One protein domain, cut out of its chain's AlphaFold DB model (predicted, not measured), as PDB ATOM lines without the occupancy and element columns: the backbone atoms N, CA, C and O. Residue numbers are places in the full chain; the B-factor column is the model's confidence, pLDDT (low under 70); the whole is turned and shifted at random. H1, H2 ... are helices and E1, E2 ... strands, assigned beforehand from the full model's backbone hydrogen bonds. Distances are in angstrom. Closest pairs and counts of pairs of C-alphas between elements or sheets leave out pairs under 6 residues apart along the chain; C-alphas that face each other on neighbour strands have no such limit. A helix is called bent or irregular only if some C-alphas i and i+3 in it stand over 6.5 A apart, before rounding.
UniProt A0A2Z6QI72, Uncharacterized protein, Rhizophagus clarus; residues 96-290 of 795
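This is residues 96 to 290 of the 795 residues of an uncharacterized protein of Rhizophagus clarus (UniProt A0A2Z6QI72). A twisted sheet of four long, sharply bent strands, E3 to E6, arches over a small cluster made by the strand hairpin E1-E2 and the helices H2 and H3. H4, H5 and H7 lie at one end of the longest axis, and the short H6 lies at the other. The printed part has 195 residues with seven named helices and six named strands, in the order H1 E1 E2 E3 H2 H3 E4 H4 H5 E5 H6 E6 H7. The large sheet runs E3, E4, E5, E6, all antiparallel, and the class is mixed, helices and strands. The whole is compact, with a radius of gyration of the C-alphas of 18.1 A and spans of 58 by 40 by 27 A.

Start at H1, residues 96 to 102, which is on the four-stranded sheet at a height of 5.6 A, over none of its strands. Next find the hairpin of E1, residues 108 to 111, and E2, residues 114 to 117, antiparallel, with N 109 and O 116 at 2.9 A. E3, residues 123 to 141, begins the large sheet and bends by 109 degrees at residue 138. Its antiparallel neighbour is E4, residues 188 to 205, with N 129 and O 199 at 2.8 A. E5, residues 235 to 247, follows, with N 198 and O 240 at 2.8 A, then E6, residues 266 to 275, with N 241 and O 269 at 2.8 A. H2, residues 146 to 153, touches H3, residues 163 to 175, about perpendicular at 74 degrees, closest at the C-alphas of Met 150 and Ala 169, 5.8 A. H3 is over E5 and E6 at a height of 11.2 A, across the strands; its closest C-alpha pair with E1 is Gly 172 and Met 110, 5.2 A. H4, residues 207 to 218, and H5, residues 223 to 232, touch as a helical hairpin, a shallow tilt of 8 degrees, opposite ways, closest at the C-alphas of Ala 216 and Lys 224, 5.7 A. H6, residues 255 to 258, only grazes the sheet. H7, residues 282 to 290, only just touches residues 214 to 217 of H4, with 3 pairs of C-alphas within 8 A, the closest those of Leu 288 and Leu 217, 7.4 A. Every O i to N i+4 pair is within hydrogen-bond range in H1, H2, H3, H4, H5 and H7; H6 is too short for one.

Find C-alpha 96 at (117.581, 124.792, 86.646), where H1 begins. E3 runs 32.0 A, E4 38.3 A, E5 28.8 A and E6 23.1 A; H3 runs 19.0 A and H4 16.2 A. H7 ends at C-alpha 290, (85.213, 134.902, 98.869).

The C-alphas of Gly 220 and Lys 253 are the farthest apart, 59.4 A, and residues 218 to 223 stand free. The printed part has no cut, and the one long link joins H3 to E4. Confidence is under 70 at residues 158 to 163, 176 to 186, 249 to 258 and 260.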
ATOM      1  N   LYS A  96     118.149 125.938  85.903       83.81
ATOM      2  CA  LYS A  96     117.581 124.792  86.646       83.81
ATOM      3  C   LYS A  96     118.539 124.287  87.711       83.81
ATOM      4  O   LYS A  96     118.112 124.014  88.820       83.81
ATOM      5  N   LEU A  97     119.831 124.256  87.399       78.81
ATOM      6  CA  LEU A  97     120.861 123.878  88.356       78.81
ATOM      7  C   LEU A  97     120.935 124.872  89.520       78.81
ATOM      8  O   LEU A  97     121.004 124.455  90.670       78.81
ATOM      9  N   LEU A  98     120.865 126.178  89.240       84.69
ATOM     10  CA  LEU A  98     120.787 127.204  90.287       84.69
ATOM     11  C   LEU A  98     119.500 127.081  91.116       84.69
ATOM     12  O   LEU A  98     119.531 127.240  92.337       84.69
ATOM     13  N   ASN A  99     118.374 126.774  90.466       88.38
ATOM     14  CA  ASN A  99     117.107 126.521  91.140       88.38
ATOM     15  C   ASN A  99     117.182 125.295  92.055       88.38
ATOM     16  O   ASN A  99     116.718 125.378  93.185       88.38
ATOM     17  N   ASP A 100     117.798 124.202  91.612       84.62
ATOM     18  CA  ASP A 100     117.960 122.986  92.410       84.62
ATOM     19  C   ASP A 100     118.943 123.204  93.570       84.62
ATOM     20  O   ASP A 100     118.664 122.805  94.702       84.62
ATOM     21  N   LEU A 101     120.054 123.906  93.316       85.56
ATOM     22  CA  LEU A 101     121.074 124.229  94.317       85.56
ATOM     23  C   LEU A 101     120.513 125.104  95.446       85.56
ATOM     24  O   LEU A 101     120.771 124.853  96.622       85.56
ATOM     25  N   HIS A 102     119.734 126.128  95.096       90.69
ATOM     26  CA  HIS A 102     119.253 127.129  96.051       90.69
ATOM     27  C   HIS A 102     117.767 127.023  96.394       90.69
ATOM     28  O   HIS A 102     117.267 127.821  97.195       90.69
ATOM     29  N   ARG A 103     117.063 126.051  95.807       92.81
ATOM     30  CA  ARG A 103     115.624 125.813  95.986       92.81
ATOM     31  C   ARG A 103     114.815 127.083  95.694       92.81
ATOM     32  O   ARG A 103     114.035 127.532  96.535       92.81
ATOM     33  N   LEU A 104     115.060 127.715  94.541       92.69
ATOM     34  CA  LEU A 104     114.574 129.075  94.255       92.69
ATOM     35  C   LEU A 104     113.045 129.159  94.148       92.69
ATOM     36  O   LEU A 104     112.483 130.158  94.592       92.69
ATOM     37  N   ASP A 105     112.386 128.101  93.671       93.50
ATOM     38  CA  ASP A 105     110.920 127.979  93.603       93.50
ATOM     39  C   ASP A 105     110.243 127.370  94.833       93.50
ATOM     40  O   ASP A 105     109.034 127.118  94.841       93.50
ATOM     41  N   PHE A 106     110.998 127.175  95.910       95.62
ATOM     42  CA  PHE A 106     110.415 126.869  97.206       95.62
ATOM     43  C   PHE A 106     109.997 128.163  97.893       95.62
ATOM     44  O   PHE A 106     110.738 129.155  97.892       95.62
ATOM     45  N   GLY A 107     108.831 128.117  98.540       96.62
ATOM     46  CA  GLY A 107     108.376 129.198  99.399       96.62
ATOM     47  C   GLY A 107     109.359 129.482 100.528       96.62
ATOM     48  O   GLY A 107     110.212 128.669 100.885       96.62
ATOM     49  N   CYS A 108     109.234 130.672 101.086       95.31
ATOM     50  CA  CYS A 108     110.131 131.229 102.074       95.31
ATOM     51  C   CYS A 108     109.360 131.728 103.290       95.31
ATOM     52  O   CYS A 108     108.239 132.224 103.173       95.31
ATOM     53  N   THR A 109     110.018 131.675 104.440       93.44
ATOM     54  CA  THR A 109     109.571 132.271 105.699       93.44
ATOM     55  C   THR A 109     110.709 133.111 106.263       93.44
ATOM     56  O   THR A 109     111.856 132.662 106.269       93.44
ATOM     57  N   MET A 110     110.409 134.332 106.710       91.19
ATOM     58  CA  MET A 110     111.424 135.201 107.312       91.19
ATOM     59  C   MET A 110     111.709 134.805 108.757       91.19
ATOM     60  O   MET A 110     110.758 134.699 109.533       91.19
ATOM     61  N   THR A 111     112.991 134.663 109.106       89.88
ATOM     62  CA  THR A 111     113.431 134.347 110.474       89.88
ATOM     63  C   THR A 111     114.489 135.308 111.005       89.88
ATOM     64  O   THR A 111     115.154 136.022 110.247       89.88
ATOM     65  N   SER A 112     114.671 135.329 112.324       84.69
ATOM     66  CA  SER A 112     115.699 136.074 113.057       84.69
ATOM     67  C   SER A 112     117.117 135.699 112.613       84.69
ATOM     68  O   SER A 112     118.024 136.540 112.695       84.69
ATOM     69  N   ASP A 113     117.286 134.483 112.098       84.56
ATOM     70  CA  ASP A 113     118.534 133.916 111.588       84.56
ATOM     71  C   ASP A 113     118.724 134.094 110.077       84.56
ATOM     72  O   ASP A 113     119.846 133.989 109.586       84.56
ATOM     73  N   GLY A 114     117.667 134.433 109.341       89.00
ATOM     74  CA  GLY A 114     117.717 134.674 107.902       89.00
ATOM     75  C   GLY A 114     116.545 134.041 107.164       89.00
ATOM     76  O   GLY A 114     115.544 133.640 107.743       89.00
ATOM     77  N   ILE A 115     116.634 133.972 105.841       92.25
ATOM     78  CA  ILE A 115     115.522 133.447 105.048       92.25
ATOM     79  C   ILE A 115     115.478 131.918 105.132       92.25
ATOM     80  O   ILE A 115     116.430 131.233 104.757       92.25
ATOM     81  N   LYS A 116     114.357 131.358 105.598       93.69
ATOM     82  CA  LYS A 116     114.143 129.909 105.658       93.69
ATOM     83  C   LYS A 116     113.355 129.441 104.441       93.69
ATOM     84  O   LYS A 116     112.230 129.888 104.223       93.69
ATOM     85  N   ARG A 117     113.912 128.498 103.678       94.06
ATOM     86  CA  ARG A 117     113.193 127.802 102.599       94.06
ATOM     87  C   ARG A 117     112.225 126.768 103.178       94.06
ATOM     88  O   ARG A 117     112.547 126.082 104.150       94.06
ATOM     89  N   ALA A 118     111.054 126.653 102.566       95.12
ATOM     90  CA  ALA A 118     110.017 125.700 102.925       95.12
ATOM     91  C   ALA A 118     110.504 124.258 102.788       95.12
ATOM     92  O   ALA A 118     111.433 123.964 102.032       95.12
ATOM     93  N   TYR A 119     109.872 123.337 103.511       87.00
ATOM     94  CA  TYR A 119     110.173 121.918 103.357       87.00
ATOM     95  C   TYR A 119     109.529 121.370 102.081       87.00
ATOM     96  O   TYR A 119     110.213 120.737 101.276       87.00
ATOM     97  N   GLN A 120     108.250 121.682 101.861       94.12
ATOM     98  CA  GLN A 120     107.510 121.233 100.687       94.12
ATOM     99  C   GLN A 120     107.571 122.246  99.543       94.12
ATOM    100  O   GLN A 120     107.700 123.456  99.742       94.12
ATOM    101  N   ARG A 121     107.493 121.724  98.318       92.88
ATOM    102  CA  ARG A 121     107.552 122.513  97.089       92.88
ATOM    103  C   ARG A 121     106.141 122.914  96.672       92.88
ATOM    104  O   ARG A 121     105.361 122.065  96.243       92.88
ATOM    105  N   ALA A 122     105.827 124.201  96.771       94.75
ATOM    106  CA  ALA A 122     104.536 124.718  96.321       94.75
ATOM    107  C   ALA A 122     104.479 124.948  94.806       94.75
ATOM    108  O   ALA A 122     103.397 124.891  94.230       94.75
ATOM    109  N   PHE A 123     105.628 125.184  94.158       96.00
ATOM    110  CA  PHE A 123     105.681 125.562  92.747       96.00
ATOM    111  C   PHE A 123     106.860 124.946  92.002       96.00
ATOM    112  O   PHE A 123     107.897 124.630  92.579       96.00
ATOM    113  N   ILE A 124     106.697 124.823  90.690       93.75
ATOM    114  CA  ILE A 124     107.747 124.467  89.742       93.75
ATOM    115  C   ILE A 124     107.955 125.670  88.822       93.75
ATOM    116  O   ILE A 124     106.994 126.167  88.229       93.75
ATOM    117  N   THR A 125     109.197 126.142  88.703       92.50
ATOM    118  CA  THR A 125     109.549 127.175  87.714       92.50
ATOM    119  C   THR A 125     109.399 126.618  86.303       92.50
ATOM    120  O   THR A 125     110.044 125.627  85.959       92.50
ATOM    121  N   GLU A 126     108.562 127.257  85.486       89.38
ATOM    122  CA  GLU A 126     108.423 126.930  84.062       89.38
ATOM    123  C   GLU A 126     109.288 127.852  83.200       89.38
ATOM    124  O   GLU A 126     109.950 127.385  82.274       89.38
ATOM    125  N   GLU A 127     109.306 129.148  83.528       88.69
ATOM    126  CA  GLU A 127     110.005 130.184  82.764       88.69
ATOM    127  C   GLU A 127     110.690 131.173  83.715       88.69
ATOM    128  O   GLU A 127     110.111 131.621  84.713       88.69
ATOM    129  N   CYS A 128     111.937 131.521  83.403       90.88
ATOM    130  CA  CYS A 128     112.714 132.509  84.141       90.88
ATOM    131  C   CYS A 128     113.748 133.187  83.240       90.88
ATOM    132  O   CYS A 128     114.220 132.607  82.260       90.88
ATOM    133  N   GLN A 129     114.178 134.374  83.647       91.19
ATOM    134  CA  GLN A 129     115.304 135.095  83.071       91.19
ATOM    135  C   GLN A 129     116.522 134.951  83.976       91.19
ATOM    136  O   GLN A 129     116.472 135.288  85.160       91.19
ATOM    137  N   LEU A 130     117.628 134.488  83.402       90.38
ATOM    138  CA  LEU A 130     118.931 134.457  84.052       90.38
ATOM    139  C   LEU A 130     119.876 135.375  83.282       90.38
ATOM    140  O   LEU A 130     120.239 135.077  82.148       90.38
ATOM    141  N   ASN A 131     120.291 136.469  83.916       88.88
ATOM    142  CA  ASN A 131     121.256 137.398  83.340       88.88
ATOM    143  C   ASN A 131     122.534 137.380  84.171       88.88
ATOM    144  O   ASN A 131     122.496 137.675  85.369       88.88
ATOM    145  N   GLU A 132     123.663 137.077  83.531       85.81
ATOM    146  CA  GLU A 132     124.980 137.292  84.129       85.81
ATOM    147  C   GLU A 132     125.215 138.795  84.316       85.81
ATOM    148  O   GLU A 132     124.995 139.608  83.416       85.81
ATOM    149  N   ILE A 133     125.654 139.165  85.512       87.62
ATOM    150  CA  ILE A 133     126.022 140.529  85.892       87.62
ATOM    151  C   ILE A 133     127.423 140.481  86.495       87.62
ATOM    152  O   ILE A 133     127.891 139.433  86.921       87.62
ATOM    153  N   ASN A 134     128.143 141.596  86.512       85.00
ATOM    154  CA  ASN A 134     129.468 141.622  87.127       85.00
ATOM    155  C   ASN A 134     129.682 142.961  87.819       85.00
ATOM    156  O   ASN A 134     130.437 143.812  87.350       85.00
ATOM    157  N   ASN A 135     128.968 143.145  88.928       88.44
ATOM    158  CA  ASN A 135     129.048 144.359  89.726       88.44
ATOM    159  C   ASN A 135     129.822 144.076  91.010       88.44
ATOM    160  O   ASN A 135     129.526 143.128  91.735       88.44
ATOM    161  N   LYS A 136     130.782 144.944  91.322       89.38
ATOM    162  CA  LYS A 136     131.500 144.952  92.595       89.38
ATOM    163  C   LYS A 136     131.161 146.244  93.319       89.38
ATOM    164  O   LYS A 136     131.382 147.325  92.777       89.38
ATOM    165  N   LYS A 137     130.630 146.141  94.534       89.62
ATOM    166  CA  LYS A 137     130.294 147.306  95.360       89.62
ATOM    167  C   LYS A 137     130.668 147.074  96.814       89.62
ATOM    168  O   LYS A 137     130.607 145.952  97.305       89.62
ATOM    169  N   ASN A 138     131.028 148.150  97.499       87.62
ATOM    170  CA  ASN A 138     131.137 148.134  98.950       87.62
ATOM    171  C   ASN A 138     129.770 148.517  99.517       87.62
ATOM    172  O   ASN A 138     129.191 149.518  99.096       87.62
ATOM    173  N   ASP A 139     129.259 147.706 100.433       86.00
ATOM    174  CA  ASP A 139     127.956 147.881 101.060       86.00
ATOM    175  C   ASP A 139     128.125 148.041 102.573       86.00
ATOM    176  O   ASP A 139     128.978 147.401 103.193       86.00
ATOM    177  N   GLU A 140     127.317 148.912 103.167       87.12
ATOM    178  CA  GLU A 140     127.344 149.210 104.596       87.12
ATOM    179  C   GLU A 140     125.960 148.941 105.188       87.12
ATOM    180  O   GLU A 140     124.993 149.663 104.944       87.12
ATOM    181  N   VAL A 141     125.863 147.880 105.988       85.56
ATOM    182  CA  VAL A 141     124.607 147.418 106.574       85.56
ATOM    183  C   VAL A 141     124.519 147.894 108.020       85.56
ATOM    184  O   VAL A 141     125.243 147.427 108.900       85.56
ATOM    185  N   LYS A 142     123.587 148.818 108.256       85.75
ATOM    186  CA  LYS A 142     123.160 149.282 109.586       85.75
ATOM    187  C   LYS A 142     121.745 148.813 109.884       85.75
ATOM    188  O   LYS A 142     120.935 148.712 108.962       85.75
ATOM    189  N   PHE A 143     121.434 148.571 111.154       84.38
ATOM    190  CA  PHE A 143     120.105 148.150 111.593       84.38
ATOM    191  C   PHE A 143     119.400 149.280 112.341       84.38
ATOM    192  O   PHE A 143     119.723 149.576 113.484       84.38
ATOM    193  N   ASN A 144     118.403 149.893 111.708       82.62
ATOM    194  CA  ASN A 144     117.717 151.067 112.262       82.62
ATOM    195  C   ASN A 144     116.551 150.704 113.196       82.62
ATOM    196  O   ASN A 144     116.038 151.545 113.928       82.62
ATOM    197  N   SER A 145     116.054 149.468 113.121       82.19
ATOM    198  CA  SER A 145     114.965 148.960 113.959       82.19
ATOM    199  C   SER A 145     114.940 147.431 113.949       82.19
ATOM    200  O   SER A 145     115.600 146.796 113.124       82.19
ATOM    201  N   ARG A 146     114.127 146.820 114.821       79.56
ATOM    202  CA  ARG A 146     113.889 145.364 114.812       79.56
ATOM    203  C   ARG A 146     113.316 144.886 113.473       79.56
ATOM    204  O   ARG A 146     113.758 143.866 112.956       79.56
ATOM    205  N   GLU A 147     112.374 145.643 112.903       83.19
ATOM    206  CA  GLU A 147     111.793 145.354 111.582       83.19
ATOM    207  C   GLU A 147     112.860 145.440 110.481       83.19
ATOM    208  O   GLU A 147     112.979 144.532 109.668       83.19
ATOM    209  N   ASP A 148     113.683 146.489 110.493       86.00
ATOM    210  CA  ASP A 148     114.768 146.686 109.522       86.00
ATOM    211  C   ASP A 148     115.839 145.584 109.616       86.00
ATOM    212  O   ASP A 148     116.301 145.072 108.596       86.00
ATOM    213  N   ARG A 149     116.177 145.152 110.839       85.62
ATOM    214  CA  ARG A 149     117.081 144.020 111.079       85.62
ATOM    215  C   ARG A 149     116.533 142.723 110.497       85.62
ATOM    216  O   ARG A 149     117.276 142.026 109.813       85.62
ATOM    217  N   MET A 150     115.255 142.424 110.740       87.69
ATOM    218  CA  MET A 150     114.586 141.251 110.173       87.69
ATOM    219  C   MET A 150     114.661 141.273 108.642       87.69
ATOM    220  O   MET A 150     115.124 140.317 108.031       87.69
ATOM    221  N   ILE A 151     114.300 142.397 108.023       89.69
ATOM    222  CA  ILE A 151     114.305 142.574 106.565       89.69
ATOM    223  C   ILE A 151     115.705 142.338 105.970       89.69
ATOM    224  O   ILE A 151     115.866 141.519 105.064       89.69
ATOM    225  N   LYS A 152     116.730 143.004 106.513       89.31
ATOM    226  CA  LYS A 152     118.105 142.944 105.993       89.31
ATOM    227  C   LYS A 152     118.778 141.594 106.226       89.31
ATOM    228  O   LYS A 152     119.447 141.095 105.325       89.31
ATOM    229  N   LYS A 153     118.575 140.962 107.389       89.12
ATOM    230  CA  LYS A 153     119.055 139.588 107.627       89.12
ATOM    231  C   LYS A 153     118.436 138.580 106.655       89.12
ATOM    232  O   LYS A 153     119.091 137.623 106.265       89.12
ATOM    233  N   ASN A 154     117.204 138.832 106.220       92.44
ATOM    234  CA  ASN A 154     116.498 138.030 105.221       92.44
ATOM    235  C   ASN A 154     116.815 138.432 103.772       92.44
ATOM    236  O   ASN A 154     116.082 138.070 102.857       92.44
ATOM    237  N   LEU A 155     117.919 139.151 103.560       92.62
ATOM    238  CA  LEU A 155     118.480 139.509 102.258       92.62
ATOM    239  C   LEU A 155     117.679 140.528 101.429       92.62
ATOM    240  O   LEU A 155     117.927 140.686 100.233       92.62
ATOM    241  N   PHE A 156     116.764 141.269 102.050       90.69
ATOM    242  CA  PHE A 156     116.042 142.362 101.397       90.69
ATOM    243  C   PHE A 156     116.734 143.702 101.699       90.69
ATOM    244  O   PHE A 156     116.631 144.228 102.804       90.69
ATOM    245  N   PHE A 157     117.446 144.267 100.717       83.38
ATOM    246  CA  PHE A 157     118.241 145.500 100.898       83.38
ATOM    247  C   PHE A 157     117.661 146.729 100.189       83.38
ATOM    248  O   PHE A 157     117.891 147.857 100.617       83.38
ATOM    249  N   THR A 158     116.857 146.536  99.144       66.62
ATOM    250  CA  THR A 158     116.113 147.609  98.474       66.62
ATOM    251  C   THR A 158     114.797 147.853  99.209       66.62
ATOM    252  O   THR A 158     113.807 147.151  99.008       66.62
ATOM    253  N   LEU A 159     114.809 148.830 100.118       55.09
ATOM    254  CA  LEU A 159     113.673 149.189 100.980       55.09
ATOM    255  C   LEU A 159     112.635 150.089 100.302       55.09
ATOM    256  O   LEU A 159     111.533 150.262 100.839       55.09
ATOM    257  N   ASP A 160     112.958 150.642  99.135       48.56
ATOM    258  CA  ASP A 160     112.003 151.427  98.378       48.56
ATOM    259  C   ASP A 160     110.964 150.492  97.744       48.56
ATOM    260  O   ASP A 160     111.222 149.772  96.786       48.56
ATOM    261  N   ILE A 161     109.750 150.555  98.309       48.84
ATOM    262  CA  ILE A 161     108.436 150.342  97.669       48.84
ATOM    263  C   ILE A 161     107.668 149.054  98.024       48.84
ATOM    264  O   ILE A 161     106.435 149.103  97.983       48.84
ATOM    265  N   ASN A 162     108.266 147.950  98.487       61.00
ATOM    266  CA  ASN A 162     107.453 146.737  98.693       61.00
ATOM    267  C   ASN A 162     106.854 146.595 100.114       61.00
ATOM    268  O   ASN A 162     107.512 146.175 101.067       61.00
ATOM    269  N   MET A 163     105.555 146.904 100.259       65.81
ATOM    270  CA  MET A 163     104.799 146.705 101.509       65.81
ATOM    271  C   MET A 163     104.763 145.247 101.982       65.81
ATOM    272  O   MET A 163     104.613 145.019 103.184       65.81
ATOM    273  N   ASN A 164     104.914 144.274 101.080       78.44
ATOM    274  CA  ASN A 164     104.899 142.856 101.434       78.44
ATOM    275  C   ASN A 164     106.152 142.458 102.222       78.44
ATOM    276  O   ASN A 164     106.038 141.709 103.185       78.44
ATOM    277  N   VAL A 165     107.318 143.044 101.923       86.12
ATOM    278  CA  VAL A 165     108.559 142.814 102.692       86.12
ATOM    279  C   VAL A 165     108.351 143.182 104.161       86.12
ATOM    280  O   VAL A 165     108.586 142.375 105.057       86.12
ATOM    281  N   LYS A 166     107.838 144.396 104.415       83.19
ATOM    282  CA  LYS A 166     107.527 144.845 105.780       83.19
ATOM    283  C   LYS A 166     106.455 143.981 106.427       83.19
ATOM    284  O   LYS A 166     106.491 143.796 107.633       83.19
ATOM    285  N   TYR A 167     105.490 143.482 105.660       83.88
ATOM    286  CA  TYR A 167     104.453 142.592 106.166       83.88
ATOM    287  C   TYR A 167     105.034 141.260 106.667       83.88
ATOM    288  O   TYR A 167     104.896 140.950 107.850       83.88
ATOM    289  N   PHE A 168     105.769 140.534 105.822       87.12
ATOM    290  CA  PHE A 168     106.374 139.253 106.196       87.12
ATOM    291  C   PHE A 168     107.402 139.393 107.323       87.12
ATOM    292  O   PHE A 168     107.452 138.547 108.213       87.12
ATOM    293  N   ALA A 169     108.139 140.506 107.374       87.00
ATOM    294  CA  ALA A 169     109.092 140.750 108.450       87.00
ATOM    295  C   ALA A 169     108.422 140.815 109.830       87.00
ATOM    296  O   ALA A 169     108.923 140.208 110.776       87.00
ATOM    297  N   LYS A 170     107.275 141.501 109.980       82.31
ATOM    298  CA  LYS A 170     106.612 141.514 111.302       82.31
ATOM    299  C   LYS A 170     105.927 140.196 111.633       82.31
ATOM    300  O   LYS A 170     105.792 139.902 112.815       82.31
ATOM    301  N   ILE A 171     105.510 139.418 110.629       82.88
ATOM    302  CA  ILE A 171     105.041 138.046 110.862       82.88
ATOM    303  C   ILE A 171     106.169 137.233 111.486       82.88
ATOM    304  O   ILE A 171     105.978 136.722 112.585       82.88
ATOM    305  N   GLY A 172     107.343 137.183 110.847       85.00
ATOM    306  CA  GLY A 172     108.505 136.472 111.390       85.00
ATOM    307  C   GLY A 172     108.812 136.905 112.826       85.00
ATOM    308  O   GLY A 172     108.855 136.081 113.731       85.00
ATOM    309  N   ILE A 173     108.862 138.222 113.073       81.38
ATOM    310  CA  ILE A 173     109.100 138.801 114.408       81.38
ATOM    311  C   ILE A 173     108.084 138.329 115.459       81.38
ATOM    312  O   ILE A 173     108.436 138.216 116.633       81.38
ATOM    313  N   LYS A 174     106.816 138.155 115.073       78.00
ATOM    314  CA  LYS A 174     105.740 137.787 115.998       78.00
ATOM    315  C   LYS A 174     105.761 136.298 116.334       78.00
ATOM    316  O   LYS A 174     105.535 135.957 117.489       78.00
ATOM    317  N   TYR A 175     105.979 135.439 115.341       72.00
ATOM    318  CA  TYR A 175     105.955 133.987 115.537       72.00
ATOM    319  C   TYR A 175     107.283 133.440 116.081       72.00
ATOM    320  O   TYR A 175     107.318 132.331 116.607       72.00
ATOM    321  N   GLU A 176     108.353 134.234 116.049       69.88
ATOM    322  CA  GLU A 176     109.614 133.905 116.705       69.88
ATOM    323  C   GLU A 176     109.683 134.488 118.113       69.88
ATOM    324  O   GLU A 176     109.894 135.684 118.326       69.88
ATOM    325  N   ASN A 177     109.542 133.606 119.102       52.16
ATOM    326  CA  ASN A 177     109.651 133.907 120.532       52.16
ATOM    327  C   ASN A 177     111.102 134.165 121.001       52.16
ATOM    328  O   ASN A 177     111.444 133.890 122.152       52.16
ATOM    329  N   GLU A 178     111.970 134.698 120.141       53.28
ATOM    330  CA  GLU A 178     113.353 135.001 120.506       53.28
ATOM    331  C   GLU A 178     113.497 136.423 121.058       53.28
ATOM    332  O   GLU A 178     113.045 137.416 120.474       53.28
ATOM    333  N   TYR A 179     114.152 136.520 122.219       49.81
ATOM    334  CA  TYR A 179     114.619 137.789 122.763       49.81
ATOM    335  C   TYR A 179     115.685 138.347 121.820       49.81
ATOM    336  O   TYR A 179     116.803 137.844 121.753       49.81
ATOM    337  N   TYR A 180     115.350 139.421 121.115       52.38
ATOM    338  CA  TYR A 180     116.369 140.256 120.506       52.38
ATOM    339  C   TYR A 180     117.101 140.952 121.655       52.38
ATOM    340  O   TYR A 180     116.495 141.757 122.361       52.38
ATOM    341  N   ASN A 181     118.382 140.638 121.851       49.78
ATOM    342  CA  ASN A 181     119.265 141.529 122.604       49.78
ATOM    343  C   ASN A 181     119.194 142.928 121.971       49.78
ATOM    344  O   ASN A 181     118.927 143.036 120.761       49.78
ATOM    345  N   ASP A 182     119.403 143.970 122.784       53.88
ATOM    346  CA  ASP A 182     119.475 145.358 122.321       53.88
ATOM    347  C   ASP A 182     120.291 145.424 121.024       53.88
ATOM    348  O   ASP A 182     121.285 144.710 120.871       53.88
ATOM    349  N   ILE A 183     119.805 146.193 120.044       57.38
ATOM    350  CA  ILE A 183     120.476 146.332 118.749       57.38
ATOM    351  C   ILE A 183     121.863 146.904 119.043       57.38
ATOM    352  O   ILE A 183     121.986 148.095 119.314       57.38
ATOM    353  N   GLU A 184     122.890 146.052 119.048       56.66
ATOM    354  CA  GLU A 184     124.270 146.517 119.068       56.66
ATOM    355  C   GLU A 184     124.450 147.424 117.852       56.66
ATOM    356  O   GLU A 184     124.058 147.059 116.738       56.66
ATOM    357  N   ASP A 185     125.011 148.610 118.080       58.41
ATOM    358  CA  ASP A 185     125.207 149.681 117.094       58.41
ATOM    359  C   ASP A 185     126.345 149.328 116.107       58.41
ATOM    360  O   ASP A 185     127.213 150.129 115.761       58.41
ATOM    361  N   ASN A 186     126.380 148.066 115.678       68.81
ATOM    362  CA  ASN A 186     127.417 147.505 114.841       68.81
ATOM    363  C   ASN A 186     127.064 147.779 113.384       68.81
ATOM    364  O   ASN A 186     126.040 147.347 112.849       68.81
ATOM    365  N   THR A 187     127.949 148.522 112.736       80.06
ATOM    366  CA  THR A 187     127.915 148.745 111.299       80.06
ATOM    367  C   THR A 187     128.718 147.644 110.624       80.06
ATOM    368  O   THR A 187     129.924 147.551 110.841       80.06
ATOM    369  N   TYR A 188     128.070 146.837 109.787       82.44
ATOM    370  CA  TYR A 188     128.741 145.762 109.060       82.44
ATOM    371  C   TYR A 188     129.107 146.235 107.659       82.44
ATOM    372  O   TYR A 188     128.246 146.709 106.916       82.44
ATOM    373  N   LYS A 189     130.381 146.108 107.292       88.06
ATOM    374  CA  LYS A 189     130.875 146.493 105.969       88.06
ATOM    375  C   LYS A 189     131.198 145.254 105.155       88.06
ATOM    376  O   LYS A 189     131.972 144.402 105.589       88.06
ATOM    377  N   TYR A 190     130.626 145.192 103.963       87.25
ATOM    378  CA  TYR A 190     130.790 144.077 103.048       87.25
ATOM    379  C   TYR A 190     131.345 144.555 101.717       87.25
ATOM    380  O   TYR A 190     130.969 145.611 101.209       87.25
ATOM    381  N   GLN A 191     132.182 143.728 101.111       89.06
ATOM    382  CA  GLN A 191     132.418 143.765  99.682       89.06
ATOM    383  C   GLN A 191     131.462 142.776  99.014       89.06
ATOM    384  O   GLN A 191     131.488 141.576  99.285       89.06
ATOM    385  N   VAL A 192     130.578 143.296  98.170       90.62
ATOM    386  CA  VAL A 192     129.521 142.540  97.500       90.62
ATOM    387  C   VAL A 192     129.888 142.372  96.033       90.62
ATOM    388  O   VAL A 192     130.120 143.356  95.325       90.62
ATOM    389  N   TYR A 193     129.909 141.123  95.585       90.94
ATOM    390  CA  TYR A 193     130.104 140.738  94.194       90.94
ATOM    391  C   TYR A 193     128.797 140.165  93.666       90.94
ATOM    392  O   TYR A 193     128.407 139.071  94.060       90.94
ATOM    393  N   GLU A 194     128.123 140.891  92.783       92.06
ATOM    394  CA  GLU A 194     126.919 140.420  92.101       92.06
ATOM    395  C   GLU A 194     127.324 139.755  90.785       92.06
ATOM    396  O   GLU A 194     128.022 140.370  89.973       92.06
ATOM    397  N   LYS A 195     126.898 138.501  90.594       90.50
ATOM    398  CA  LYS A 195     127.313 137.642  89.475       90.50
ATOM    399  C   LYS A 195     126.178 137.207  88.558       90.50
ATOM    400  O   LYS A 195     126.373 137.044  87.358       90.50
ATOM    401  N   ALA A 196     124.976 137.063  89.100       91.25
ATOM    402  CA  ALA A 196     123.791 136.838  88.289       91.25
ATOM    403  C   ALA A 196     122.552 137.463  88.921       91.25
ATOM    404  O   ALA A 196     122.437 137.582  90.141       91.25
ATOM    405  N   SER A 197     121.606 137.827  88.063       92.50
ATOM    406  CA  SER A 197     120.230 138.115  88.446       92.50
ATOM    407  C   SER A 197     119.322 137.038  87.868       92.50
ATOM    408  O   SER A 197     119.422 136.694  86.691       92.50
ATOM    409  N   PHE A 198     118.468 136.488  88.719       92.81
ATOM    410  CA  PHE A 198     117.510 135.447  88.392       92.81
ATOM    411  C   PHE A 198     116.117 136.010  88.653       92.81
ATOM    412  O   PHE A 198     115.798 136.384  89.784       92.81
ATOM    413  N   LYS A 199     115.297 136.098  87.610       94.69
ATOM    414  CA  LYS A 199     113.923 136.584  87.692       94.69
ATOM    415  C   LYS A 199     112.968 135.486  87.257       94.69
ATOM    416  O   LYS A 199     113.091 134.952  86.162       94.69
ATOM    417  N   ILE A 200     112.021 135.157  88.121       93.75
ATOM    418  CA  ILE A 200     110.978 134.181  87.837       93.75
ATOM    419  C   ILE A 200     109.880 134.876  87.038       93.75
ATOM    420  O   ILE A 200     109.281 135.832  87.531       93.75
ATOM    421  N   ASP A 201     109.603 134.378  85.835       91.38
ATOM    422  CA  ASP A 201     108.524 134.898  84.994       91.38
ATOM    423  C   ASP A 201     107.249 134.066  85.163       91.38
ATOM    424  O   ASP A 201     106.150 134.617  85.211       91.38
ATOM    425  N   LYS A 202     107.390 132.738  85.305       92.88
ATOM    426  CA  LYS A 202     106.249 131.827  85.404       92.88
ATOM    427  C   LYS A 202     106.488 130.670  86.370       92.88
ATOM    428  O   LYS A 202     107.457 129.916  86.249       92.88
ATOM    429  N   LEU A 203     105.542 130.501  87.291       94.69
ATOM    430  CA  LEU A 203     105.468 129.392  88.241       94.69
ATOM    431  C   LEU A 203     104.194 128.594  88.005       94.69
ATOM    432  O   LEU A 203     103.124 129.165  87.803       94.69
ATOM    433  N   LYS A 204     104.304 127.271  88.107       95.19
ATOM    434  CA  LYS A 204     103.159 126.365  88.139       95.19
ATOM    435  C   LYS A 204     103.010 125.769  89.531       95.19
ATOM    436  O   LYS A 204     103.948 125.155  90.037       95.19
ATOM    437  N   ALA A 205     101.838 125.944  90.137       96.94
ATOM    438  CA  ALA A 205     101.514 125.353  91.431       96.94
ATOM    439  C   ALA A 205     101.530 123.817  91.359       96.94
ATOM    440  O   ALA A 205     101.126 123.226  90.356       96.94
ATOM    441  N   THR A 206     102.007 123.170  92.421       97.00
ATOM    442  CA  THR A 206     102.006 121.709  92.538       97.00
ATOM    443  C   THR A 206     100.627 121.197  92.950       97.00
ATOM    444  O   THR A 206      99.900 121.855  93.697       97.00
ATOM    445  N   ASP A 207     100.279 119.986  92.508       96.88
ATOM    446  CA  ASP A 207      98.990 119.363  92.838       96.88
ATOM    447  C   ASP A 207      98.791 119.210  94.354       96.88
ATOM    448  O   ASP A 207      97.679 119.358  94.858       96.88
ATOM    449  N   ASP A 208      99.874 118.954  95.094       96.56
ATOM    450  CA  ASP A 208      99.849 118.819  96.554       96.56
ATOM    451  C   ASP A 208      99.479 120.140  97.242       96.56
ATOM    452  O   ASP A 208      98.585 120.180  98.091       96.56
ATOM    453  N   PHE A 209     100.082 121.249  96.800       97.56
ATOM    454  CA  PHE A 209      99.753 122.577  97.308       97.56
ATOM    455  C   PHE A 209      98.299 122.961  96.994       97.56
ATOM    456  O   PHE A 209      97.551 123.341  97.898       97.56
ATOM    457  N   ILE A 210      97.864 122.786  95.740       97.81
ATOM    458  CA  ILE A 210      96.481 123.057  95.305       97.81
ATOM    459  C   ILE A 210      95.483 122.242  96.133       97.81
ATOM    460  O   ILE A 210      94.478 122.773  96.621       97.81
ATOM    461  N   LYS A 211      95.766 120.950  96.330       97.12
ATOM    462  CA  LYS A 211      94.936 120.055  97.136       97.12
ATOM    463  C   LYS A 211      94.838 120.545  98.577       97.12
ATOM    464  O   LYS A 211      93.735 120.653  99.108       97.12
ATOM    465  N   ARG A 212      95.965 120.899  99.198       96.38
ATOM    466  CA  ARG A 212      96.002 121.367 100.589       96.38
ATOM    467  C   ARG A 212      95.194 122.653 100.790       96.38
ATOM    468  O   ARG A 212      94.472 122.762 101.784       96.38
ATOM    469  N   VAL A 213      95.271 123.590  99.841       96.75
ATOM    470  CA  VAL A 213      94.463 124.823  99.818       96.75
ATOM    471  C   VAL A 213      92.975 124.505  99.665       96.75
ATOM    472  O   VAL A 213      92.155 124.993 100.446       96.75
ATOM    473  N   SER A 214      92.627 123.632  98.720       96.50
ATOM    474  CA  SER A 214      91.242 123.207  98.475       96.50
ATOM    475  C   SER A 214      90.625 122.520  99.700       96.50
ATOM    476  O   SER A 214      89.477 122.781 100.064       96.50
ATOM    477  N   ASP A 215      91.388 121.671 100.388       95.75
ATOM    478  CA  ASP A 215      90.950 120.991 101.610       95.75
ATOM    479  C   ASP A 215      90.776 121.969 102.786       95.75
ATOM    480  O   ASP A 215      89.884 121.798 103.627       95.75
ATOM    481  N   ALA A 216      91.598 123.023 102.850       94.38
ATOM    482  CA  ALA A 216      91.429 124.094 103.826       94.38
ATOM    483  C   ALA A 216      90.133 124.879 103.575       94.38
ATOM    484  O   ALA A 216      89.341 125.026 104.512       94.38
ATOM    485  N   LEU A 217      89.875 125.280 102.323       93.81
ATOM    486  CA  LEU A 217      88.636 125.947 101.900       93.81
ATOM    487  C   LEU A 217      87.391 125.125 102.259       93.81
ATOM    488  O   LEU A 217      86.517 125.619 102.973       93.81
ATOM    489  N   LYS A 218      87.348 123.847 101.859       94.25
ATOM    490  CA  LYS A 218      86.222 122.930 102.140       94.25
ATOM    491  C   LYS A 218      85.925 122.788 103.628       94.25
ATOM    492  O   LYS A 218      84.777 122.613 104.019       94.25
ATOM    493  N   SER A 219      86.955 122.848 104.468       91.19
ATOM    494  CA  SER A 219      86.788 122.681 105.912       91.19
ATOM    495  C   SER A 219      86.275 123.919 106.646       91.19
ATOM    496  O   SER A 219      85.973 123.825 107.831       91.19
ATOM    497  N   GLY A 220      86.248 125.087 106.000       85.25
ATOM    498  CA  GLY A 220      85.835 126.337 106.639       85.25
ATOM    499  C   GLY A 220      86.826 126.905 107.673       85.25
ATOM    500  O   GLY A 220      86.587 127.978 108.228       85.25
ATOM    501  N   ASN A 221      87.936 126.215 107.961       81.12
ATOM    502  CA  ASN A 221      88.824 126.545 109.075       81.12
ATOM    503  C   ASN A 221      90.004 127.427 108.640       81.12
ATOM    504  O   ASN A 221      90.973 126.955 108.042       81.12
ATOM    505  N   ARG A 222      89.966 128.704 109.041       82.88
ATOM    506  CA  ARG A 222      91.019 129.695 108.759       82.88
ATOM    507  C   ARG A 222      92.404 129.301 109.293       82.88
ATOM    508  O   ARG A 222      93.393 129.604 108.633       82.88
ATOM    509  N   LYS A 223      92.501 128.591 110.427       84.19
ATOM    510  CA  LYS A 223      93.796 128.190 111.020       84.19
ATOM    511  C   LYS A 223      94.589 127.239 110.114       84.19
ATOM    512  O   LYS A 223      95.814 127.235 110.161       84.19
ATOM    513  N   LYS A 224      93.920 126.480 109.235       90.00
ATOM    514  CA  LYS A 224      94.607 125.589 108.285       90.00
ATOM    515  C   LYS A 224      95.468 126.340 107.271       90.00
ATOM    516  O   LYS A 224      96.440 125.773 106.792       90.00
ATOM    517  N   PHE A 225      95.151 127.596 106.963       91.19
ATOM    518  CA  PHE A 225      95.975 128.403 106.061       91.19
ATOM    519  C   PHE A 225      97.316 128.789 106.686       91.19
ATOM    520  O   PHE A 225      98.310 128.849 105.974       91.19
ATOM    521  N   VAL A 226      97.370 128.960 108.010       88.56
ATOM    522  CA  VAL A 226      98.638 129.148 108.732       88.56
ATOM    523  C   VAL A 226      99.496 127.885 108.622       88.56
ATOM    524  O   VAL A 226     100.653 127.969 108.227       88.56
ATOM    525  N   GLN A 227      98.911 126.702 108.832       90.06
ATOM    526  CA  GLN A 227      99.621 125.421 108.669       90.06
ATOM    527  C   GLN A 227     100.170 125.234 107.249       90.06
ATOM    528  O   GLN A 227     101.311 124.824 107.071       90.06
ATOM    529  N   ILE A 228      99.393 125.611 106.225       94.25
ATOM    530  CA  ILE A 228      99.869 125.597 104.833       94.25
ATOM    531  C   ILE A 228     101.141 126.433 104.690       94.25
ATOM    532  O   ILE A 228     102.092 125.996 104.050       94.25
ATOM    533  N   THR A 229     101.199 127.615 105.306       92.12
ATOM    534  CA  THR A 229     102.403 128.454 105.223       92.12
ATOM    535  C   THR A 229     103.598 127.924 106.013       92.12
ATOM    536  O   THR A 229     104.736 128.263 105.697       92.12
ATOM    537  N   GLU A 230     103.375 127.081 107.020       90.12
ATOM    538  CA  GLU A 230     104.449 126.379 107.730       90.12
ATOM    539  C   GLU A 230     105.042 125.256 106.862       90.12
ATOM    540  O   GLU A 230     106.259 125.065 106.843       90.12
ATOM    541  N   GLU A 231     104.192 124.552 106.106       94.50
ATOM    542  CA  GLU A 231     104.560 123.449 105.207       94.50
ATOM    543  C   GLU A 231     105.261 123.958 103.925       94.50
ATOM    544  O   GLU A 231     106.341 123.478 103.551       94.50
ATOM    545  N   PHE A 232     104.665 124.966 103.282       96.62
ATOM    546  CA  PHE A 232     105.005 125.443 101.936       96.62
ATOM    547  C   PHE A 232     105.695 126.814 101.894       96.62
ATOM    548  O   PHE A 232     106.135 127.244 100.826       96.62
ATOM    549  N   GLY A 233     105.835 127.492 103.035       94.00
ATOM    550  CA  GLY A 233     106.370 128.855 103.137       94.00
ATOM    551  C   GLY A 233     105.286 129.934 103.059       94.00
ATOM    552  O   GLY A 233     104.129 129.674 102.756       94.00
ATOM    553  N   GLN A 234     105.645 131.181 103.355       93.06
ATOM    554  CA  GLN A 234     104.713 132.317 103.381       93.06
ATOM    555  C   GLN A 234     104.648 133.063 102.040       93.06
ATOM    556  O   GLN A 234     103.594 133.570 101.648       93.06
ATOM    557  N   PHE A 235     105.779 133.146 101.338       94.06
ATOM    558  CA  PHE A 235     105.922 133.890 100.084       94.06
ATOM    559  C   PHE A 235     107.009 133.297  99.188       94.06
ATOM    560  O   PHE A 235     107.825 132.511  99.654       94.06
ATOM    561  N   ILE A 236     107.070 133.719  97.927       94.88
ATOM    562  CA  ILE A 236     108.190 133.451  97.017       94.88
ATOM    563  C   ILE A 236     108.769 134.784  96.529       94.88
ATOM    564  O   ILE A 236     108.002 135.654  96.115       94.88
ATOM    565  N   PRO A 237     110.097 134.986  96.596       93.88
ATOM    566  CA  PRO A 237     110.746 136.113  95.935       93.88
ATOM    567  C   PRO A 237     110.807 135.866  94.423       93.88
ATOM    568  O   PRO A 237     111.332 134.841  93.995       93.88
ATOM    569  N   THR A 238     110.300 136.793  93.608       92.88
ATOM    570  CA  THR A 238     110.362 136.670  92.137       92.88
ATOM    571  C   THR A 238     111.654 137.207  91.537       92.88
ATOM    572  O   THR A 238     111.985 136.853  90.409       92.88
ATOM    573  N   GLY A 239     112.412 138.021  92.276       93.44
ATOM    574  CA  GLY A 239     113.747 138.468  91.879       93.44
ATOM    575  C   GLY A 239     114.809 138.027  92.881       93.44
ATOM    576  O   GLY A 239     114.657 138.216  94.089       93.44
ATOM    577  N   ILE A 240     115.901 137.454  92.382       94.88
ATOM    578  CA  ILE A 240     117.014 136.932  93.175       94.88
ATOM    579  C   ILE A 240     118.334 137.438  92.591       94.88
ATOM    580  O   ILE A 240     118.548 137.399  91.382       94.88
ATOM    581  N   ILE A 241     119.236 137.892  93.460       94.25
ATOM    582  CA  ILE A 241     120.609 138.261  93.111       94.25
ATOM    583  C   ILE A 241     121.557 137.217  93.698       94.25
ATOM    584  O   ILE A 241     121.520 136.940  94.902       94.25
ATOM    585  N   LEU A 242     122.404 136.654  92.838       93.50
ATOM    586  CA  LEU A 242     123.387 135.622  93.161       93.50
ATOM    587  C   LEU A 242     124.807 136.194  93.107       93.50
ATOM    588  O   LEU A 242     125.111 137.053  92.274       93.50
ATOM    589  N   GLY A 243     125.680 135.709  93.987       92.19
ATOM    590  CA  GLY A 243     127.076 136.132  94.049       92.19
ATOM    591  C   GLY A 243     127.720 135.843  95.402       92.19
ATOM    592  O   GLY A 243     127.428 134.822  96.008       92.19
ATOM    593  N   LYS A 244     128.593 136.722  95.902       90.50
ATOM    594  CA  LYS A 244     129.201 136.573  97.240       90.50
ATOM    595  C   LYS A 244     129.259 137.892  98.000       90.50
ATOM    596  O   LYS A 244     129.287 138.975  97.412       90.50
ATOM    597  N   ARG A 245     129.298 137.780  99.328       87.31
ATOM    598  CA  ARG A 245     129.524 138.887 100.261       87.31
ATOM    599  C   ARG A 245     130.682 138.527 101.175       87.31
ATOM    600  O   ARG A 245     130.577 137.557 101.916       87.31
ATOM    601  N   PHE A 246     131.734 139.332 101.147       86.00
ATOM    602  CA  PHE A 246     132.894 139.164 102.017       86.00
ATOM    603  C   PHE A 246     132.927 140.298 103.045       86.00
ATOM    604  O   PHE A 246     132.804 141.463 102.650       86.00
ATOM    605  N   PRO A 247     133.041 140.009 104.354       84.31
ATOM    606  CA  PRO A 247     133.374 141.029 105.342       84.31
ATOM    607  C   PRO A 247     134.688 141.708 104.947       84.31
ATOM    608  O   PRO A 247     135.650 141.035 104.587       84.31
ATOM    609  N   ILE A 248     134.742 143.042 104.982       79.69
ATOM    610  CA  ILE A 248     135.937 143.775 104.517       79.69
ATOM    611  C   ILE A 248     137.183 143.451 105.365       79.69
ATOM    612  O   ILE A 248     138.295 143.543 104.846       79.69
ATOM    613  N   ASP A 249     136.997 143.027 106.616       67.38
ATOM    614  CA  ASP A 249     138.077 142.766 107.573       67.38
ATOM    615  C   ASP A 249     138.780 141.396 107.387       67.38
ATOM    616  O   ASP A 249     139.827 141.185 107.996       67.38
ATOM    617  N   ASP A 250     138.275 140.501 106.518       58.72
ATOM    618  CA  ASP A 250     138.725 139.092 106.397       58.72
ATOM    619  C   ASP A 250     139.429 138.728 105.063       58.72
ATOM    620  O   ASP A 250     139.607 137.552 104.759       58.72
ATOM    621  N   GLN A 251     139.860 139.705 104.254       58.50
ATOM    622  CA  GLN A 251     140.310 139.437 102.873       58.50
ATOM    623  C   GLN A 251     141.530 138.504 102.743       58.50
ATOM    624  O   GLN A 251     142.614 138.776 103.269       58.50
ATOM    625  N   THR A 252     141.402 137.501 101.869       58.38
ATOM    626  CA  THR A 252     142.516 136.743 101.269       58.38
ATOM    627  C   THR A 252     142.438 136.723  99.733       58.38
ATOM    628  O   THR A 252     141.377 136.895  99.138       58.38
ATOM    629  N   LYS A 253     143.580 136.521  99.054       56.62
ATOM    630  CA  LYS A 253     143.669 136.472  97.575       56.62
ATOM    631  C   LYS A 253     142.883 135.314  96.932       56.62
ATOM    632  O   LYS A 253     142.593 135.402  95.745       56.62
ATOM    633  N   ASP A 254     142.525 134.284  97.697       60.84
ATOM    634  CA  ASP A 254     141.835 133.077  97.213       60.84
ATOM    635  C   ASP A 254     140.323 133.306  96.947       60.84
ATOM    636  O   ASP A 254     139.640 132.459  96.371       60.84
ATOM    637  N   GLU A 255     139.777 134.468  97.327       64.81
ATOM    638  CA  GLU A 255     138.343 134.791  97.229       64.81
ATOM    639  C   GLU A 255     137.857 135.112  95.803       64.81
ATOM    640  O   GLU A 255     136.688 134.877  95.487       64.81
ATOM    641  N   GLU A 256     138.732 135.615  94.920       60.75
ATOM    642  CA  GLU A 256     138.379 135.882  93.513       60.75
ATOM    643  C   GLU A 256     138.246 134.592  92.689       60.75
ATOM    644  O   GLU A 256     137.398 134.526  91.797       60.75
ATOM    645  N   ASP A 257     138.989 133.536  93.031       64.31
ATOM    646  CA  ASP A 257     138.888 132.242  92.348       64.31
ATOM    647  C   ASP A 257     137.564 131.529  92.666       64.31
ATOM    648  O   ASP A 257     136.972 130.895  91.788       64.31
ATOM    649  N   LEU A 258     137.025 131.710  93.881       65.75
ATOM    650  CA  LEU A 258     135.707 131.187  94.271       65.75
ATOM    651  C   LEU A 258     134.563 131.779  93.441       65.75
ATOM    652  O   LEU A 258     133.527 131.138  93.290       65.75
ATOM    653  N   LEU A 259     134.738 132.982  92.892       70.94
ATOM    654  CA  LEU A 259     133.723 133.668  92.094       70.94
ATOM    655  C   LEU A 259     133.617 133.142  90.656       70.94
ATOM    656  O   LEU A 259     132.609 133.421  90.000       70.94
ATOM    657  N   ASN A 260     134.627 132.408  90.174       68.81
ATOM    658  CA  ASN A 260     134.663 131.850  88.820       68.81
ATOM    659  C   ASN A 260     133.772 130.609  88.663       68.81
ATOM    660  O   ASN A 260     133.350 130.302  87.550       68.81
ATOM    661  N   ASP A 261     133.466 129.916  89.761       74.31
ATOM    662  CA  ASP A 261     132.547 128.781  89.772       74.31
ATOM    663  C   ASP A 261     131.173 129.216  90.297       74.31
ATOM    664  O   ASP A 261     131.019 129.588  91.464       74.31
ATOM    665  N   TYR A 262     130.150 129.143  89.442       76.44
ATOM    666  CA  TYR A 262     128.780 129.498  89.814       76.44
ATOM    667  C   TYR A 262     128.196 128.591  90.907       76.44
ATOM    668  O   TYR A 262     127.233 128.982  91.560       76.44
ATOM    669  N   ARG A 263     128.776 127.403  91.152       76.19
ATOM    670  CA  ARG A 263     128.388 126.516  92.266       76.19
ATOM    671  C   ARG A 263     128.679 127.137  93.629       76.19
ATOM    672  O   ARG A 263     128.072 126.749  94.622       76.19
ATOM    673  N   ASN A 264     129.594 128.101  93.669       81.75
ATOM    674  CA  ASN A 264     129.948 128.822  94.881       81.75
ATOM    675  C   ASN A 264     129.126 130.099  95.057       81.75
ATOM    676  O   ASN A 264     129.304 130.780  96.065       81.75
ATOM    677  N   TRP A 265     128.273 130.482  94.105       88.44
ATOM    678  CA  TRP A 265     127.459 131.683  94.264       88.44
ATOM    679  C   TRP A 265     126.383 131.436  95.319       88.44
ATOM    680  O   TRP A 265     125.668 130.448  95.265       88.44
ATOM    681  N   ASP A 266     126.264 132.346  96.276       91.75
ATOM    682  CA  ASP A 266     125.200 132.352  97.271       91.75
ATOM    683  C   ASP A 266     124.064 133.275  96.822       91.75
ATOM    684  O   ASP A 266     124.246 134.184  96.004       91.75
ATOM    685  N   ILE A 267     122.890 133.111  97.434       94.12
ATOM    686  CA  ILE A 267     121.865 134.154  97.396       94.12
ATOM    687  C   ILE A 267     122.359 135.325  98.238       94.12
ATOM    688  O   ILE A 267     122.563 135.200  99.444       94.12
ATOM    689  N   ILE A 268     122.498 136.484  97.604       93.00
ATOM    690  CA  ILE A 268     122.977 137.709  98.251       93.00
ATOM    691  C   ILE A 268     121.940 138.832  98.227       93.00
ATOM    692  O   ILE A 268     122.174 139.884  98.819       93.00
ATOM    693  N   GLY A 269     120.805 138.640  97.560       93.19
ATOM    694  CA  GLY A 269     119.712 139.605  97.541       93.19
ATOM    695  C   GLY A 269     118.403 138.977  97.084       93.19
ATOM    696  O   GLY A 269     118.395 138.158  96.168       93.19
ATOM    697  N   LEU A 270     117.304 139.376  97.718       93.75
ATOM    698  CA  LEU A 270     115.943 138.994  97.352       93.75
ATOM    699  C   LEU A 270     115.104 140.240  97.074       93.75
ATOM    700  O   LEU A 270     115.249 141.270  97.734       93.75
ATOM    701  N   LEU A 271     114.211 140.123  96.098       91.19
ATOM    702  CA  LEU A 271     113.343 141.182  95.607       91.19
ATOM    703  C   LEU A 271     111.918 140.645  95.464       91.19
ATOM    704  O   LEU A 271     111.709 139.445  95.296       91.19
ATOM    705  N   GLU A 272     110.950 141.559  95.526       88.56
ATOM    706  CA  GLU A 272     109.555 141.295  95.148       88.56
ATOM    707  C   GLU A 272     108.950 140.021  95.777       88.56
ATOM    708  O   GLU A 272     108.592 139.085  95.069       88.56
ATOM    709  N   PRO A 273     108.822 139.940  97.115       91.06
ATOM    710  CA  PRO A 273     108.149 138.803  97.728       91.06
ATOM    711  C   PRO A 273     106.643 138.856  97.443       91.06
ATOM    712  O   PRO A 273     105.959 139.828  97.792       91.06
ATOM    713  N   ILE A 274     106.138 137.778  96.853       90.94
ATOM    714  CA  ILE A 274     104.731 137.566  96.506       90.94
ATOM    715  C   ILE A 274     104.176 136.448  97.388       90.94
ATOM    716  O   ILE A 274     104.840 135.433  97.593       90.94
ATOM    717  N   SER A 275     102.970 136.620  97.937       92.44
ATOM    718  CA  SER A 275     102.340 135.566  98.743       92.44
ATOM    719  C   SER A 275     102.170 134.290  97.917       92.44
ATOM    720  O   SER A 275     101.740 134.355  96.767       92.44
ATOM    721  N   ILE A 276     102.422 133.118  98.509       94.81
ATOM    722  CA  ILE A 276     102.223 131.846  97.796       94.81
ATOM    723  C   ILE A 276     100.774 131.654  97.317       94.81
ATOM    724  O   ILE A 276     100.537 130.992  96.318       94.81
ATOM    725  N   PHE A 277      99.790 132.268  97.974       94.44
ATOM    726  CA  PHE A 277      98.382 132.155  97.578       94.44
ATOM    727  C   PHE A 277      98.015 133.048  96.385       94.44
ATOM    728  O   PHE A 277      97.009 132.808  95.722       94.44
ATOM    729  N   GLU A 278      98.819 134.071  96.089       92.12
ATOM    730  CA  GLU A 278      98.610 134.949  94.930       92.12
ATOM    731  C   GLU A 278      98.964 134.241  93.615       92.12
ATOM    732  O   GLU A 278      98.348 134.507  92.586       92.12
ATOM    733  N   LEU A 279      99.878 133.271  93.682       91.62
ATOM    734  CA  LEU A 279     100.373 132.482  92.552       91.62
ATOM    735  C   LEU A 279      99.462 131.302  92.157       91.62
ATOM    736  O   LEU A 279      99.797 130.542  91.251       91.62
ATOM    737  N   LEU A 280      98.330 131.120  92.841       94.00
ATOM    738  CA  LEU A 280      97.304 130.144  92.461       94.00
ATOM    739  C   LEU A 280      96.557 130.594  91.201       94.00
ATOM    740  O   LEU A 280      96.595 131.772  90.847       94.00
ATOM    741  N   ASP A 281      95.853 129.675  90.538       92.25
ATOM    742  CA  ASP A 281      94.989 130.023  89.407       92.25
ATOM    743  C   ASP A 281      93.841 130.965  89.816       92.25
ATOM    744  O   ASP A 281      93.491 131.104  90.991       92.25
ATOM    745  N   ASP A 282      93.265 131.647  88.826       91.56
ATOM    746  CA  ASP A 282      92.260 132.686  89.049       91.56
ATOM    747  C   ASP A 282      90.996 132.179  89.750       91.56
ATOM    748  O   ASP A 282      90.369 132.946  90.484       91.56
ATOM    749  N   ASP A 283      90.601 130.924  89.542       92.94
ATOM    750  CA  ASP A 283      89.360 130.391  90.098       92.94
ATOM    751  C   ASP A 283      89.535 130.046  91.575       92.94
ATOM    752  O   ASP A 283      88.762 130.524  92.412       92.94
ATOM    753  N   LEU A 284      90.622 129.360  91.935       93.88
ATOM    754  CA  LEU A 284      90.949 129.097  93.334       93.88
ATOM    755  C   LEU A 284      91.238 130.401  94.097       93.88
ATOM    756  O   LEU A 284      90.854 130.553  95.260       93.88
ATOM    757  N   ARG A 285      91.853 131.395  93.438       92.44
ATOM    758  CA  ARG A 285      92.083 132.721  94.030       92.44
ATOM    759  C   ARG A 285      90.768 133.450  94.329       92.44
ATOM    760  O   ARG A 285      90.634 134.032  95.407       92.44
ATOM    761  N   LYS A 286      89.771 133.384  93.433       91.31
ATOM    762  CA  LYS A 286      88.418 133.928  93.679       91.31
ATOM    763  C   LYS A 286      87.734 133.232  94.855       91.31
ATOM    764  O   LYS A 286      87.115 133.911  95.677       91.31
ATOM    765  N   GLU A 287      87.859 131.909  94.967       93.31
ATOM    766  CA  GLU A 287      87.330 131.170  96.118       93.31
ATOM    767  C   GLU A 287      87.969 131.639  97.428       93.31
ATOM    768  O   GLU A 287      87.260 131.906  98.401       93.31
ATOM    769  N   LEU A 288      89.291 131.841  97.444       92.38
ATOM    770  CA  LEU A 288      89.992 132.385  98.608       92.38
ATOM    771  C   LEU A 288      89.522 133.800  98.958       92.38
ATOM    772  O   LEU A 288      89.273 134.089 100.129       92.38
ATOM    773  N   TYR A 289      89.355 134.684  97.973       90.00
ATOM    774  CA  TYR A 289      88.817 136.028  98.199       90.00
ATOM    775  C   TYR A 289      87.420 135.988  98.816       90.00
ATOM    776  O   TYR A 289      87.155 136.689  99.796       90.00
ATOM    777  N   SER A 290      86.544 135.124  98.303       88.00
ATOM    778  CA  SER A 290      85.213 134.902  98.869       88.00
ATOM    779  C   SER A 290      85.286 134.384 100.312       88.00
ATOM    780  O   SER A 290      84.623 134.920 101.205       88.00
TER     781      SER A 290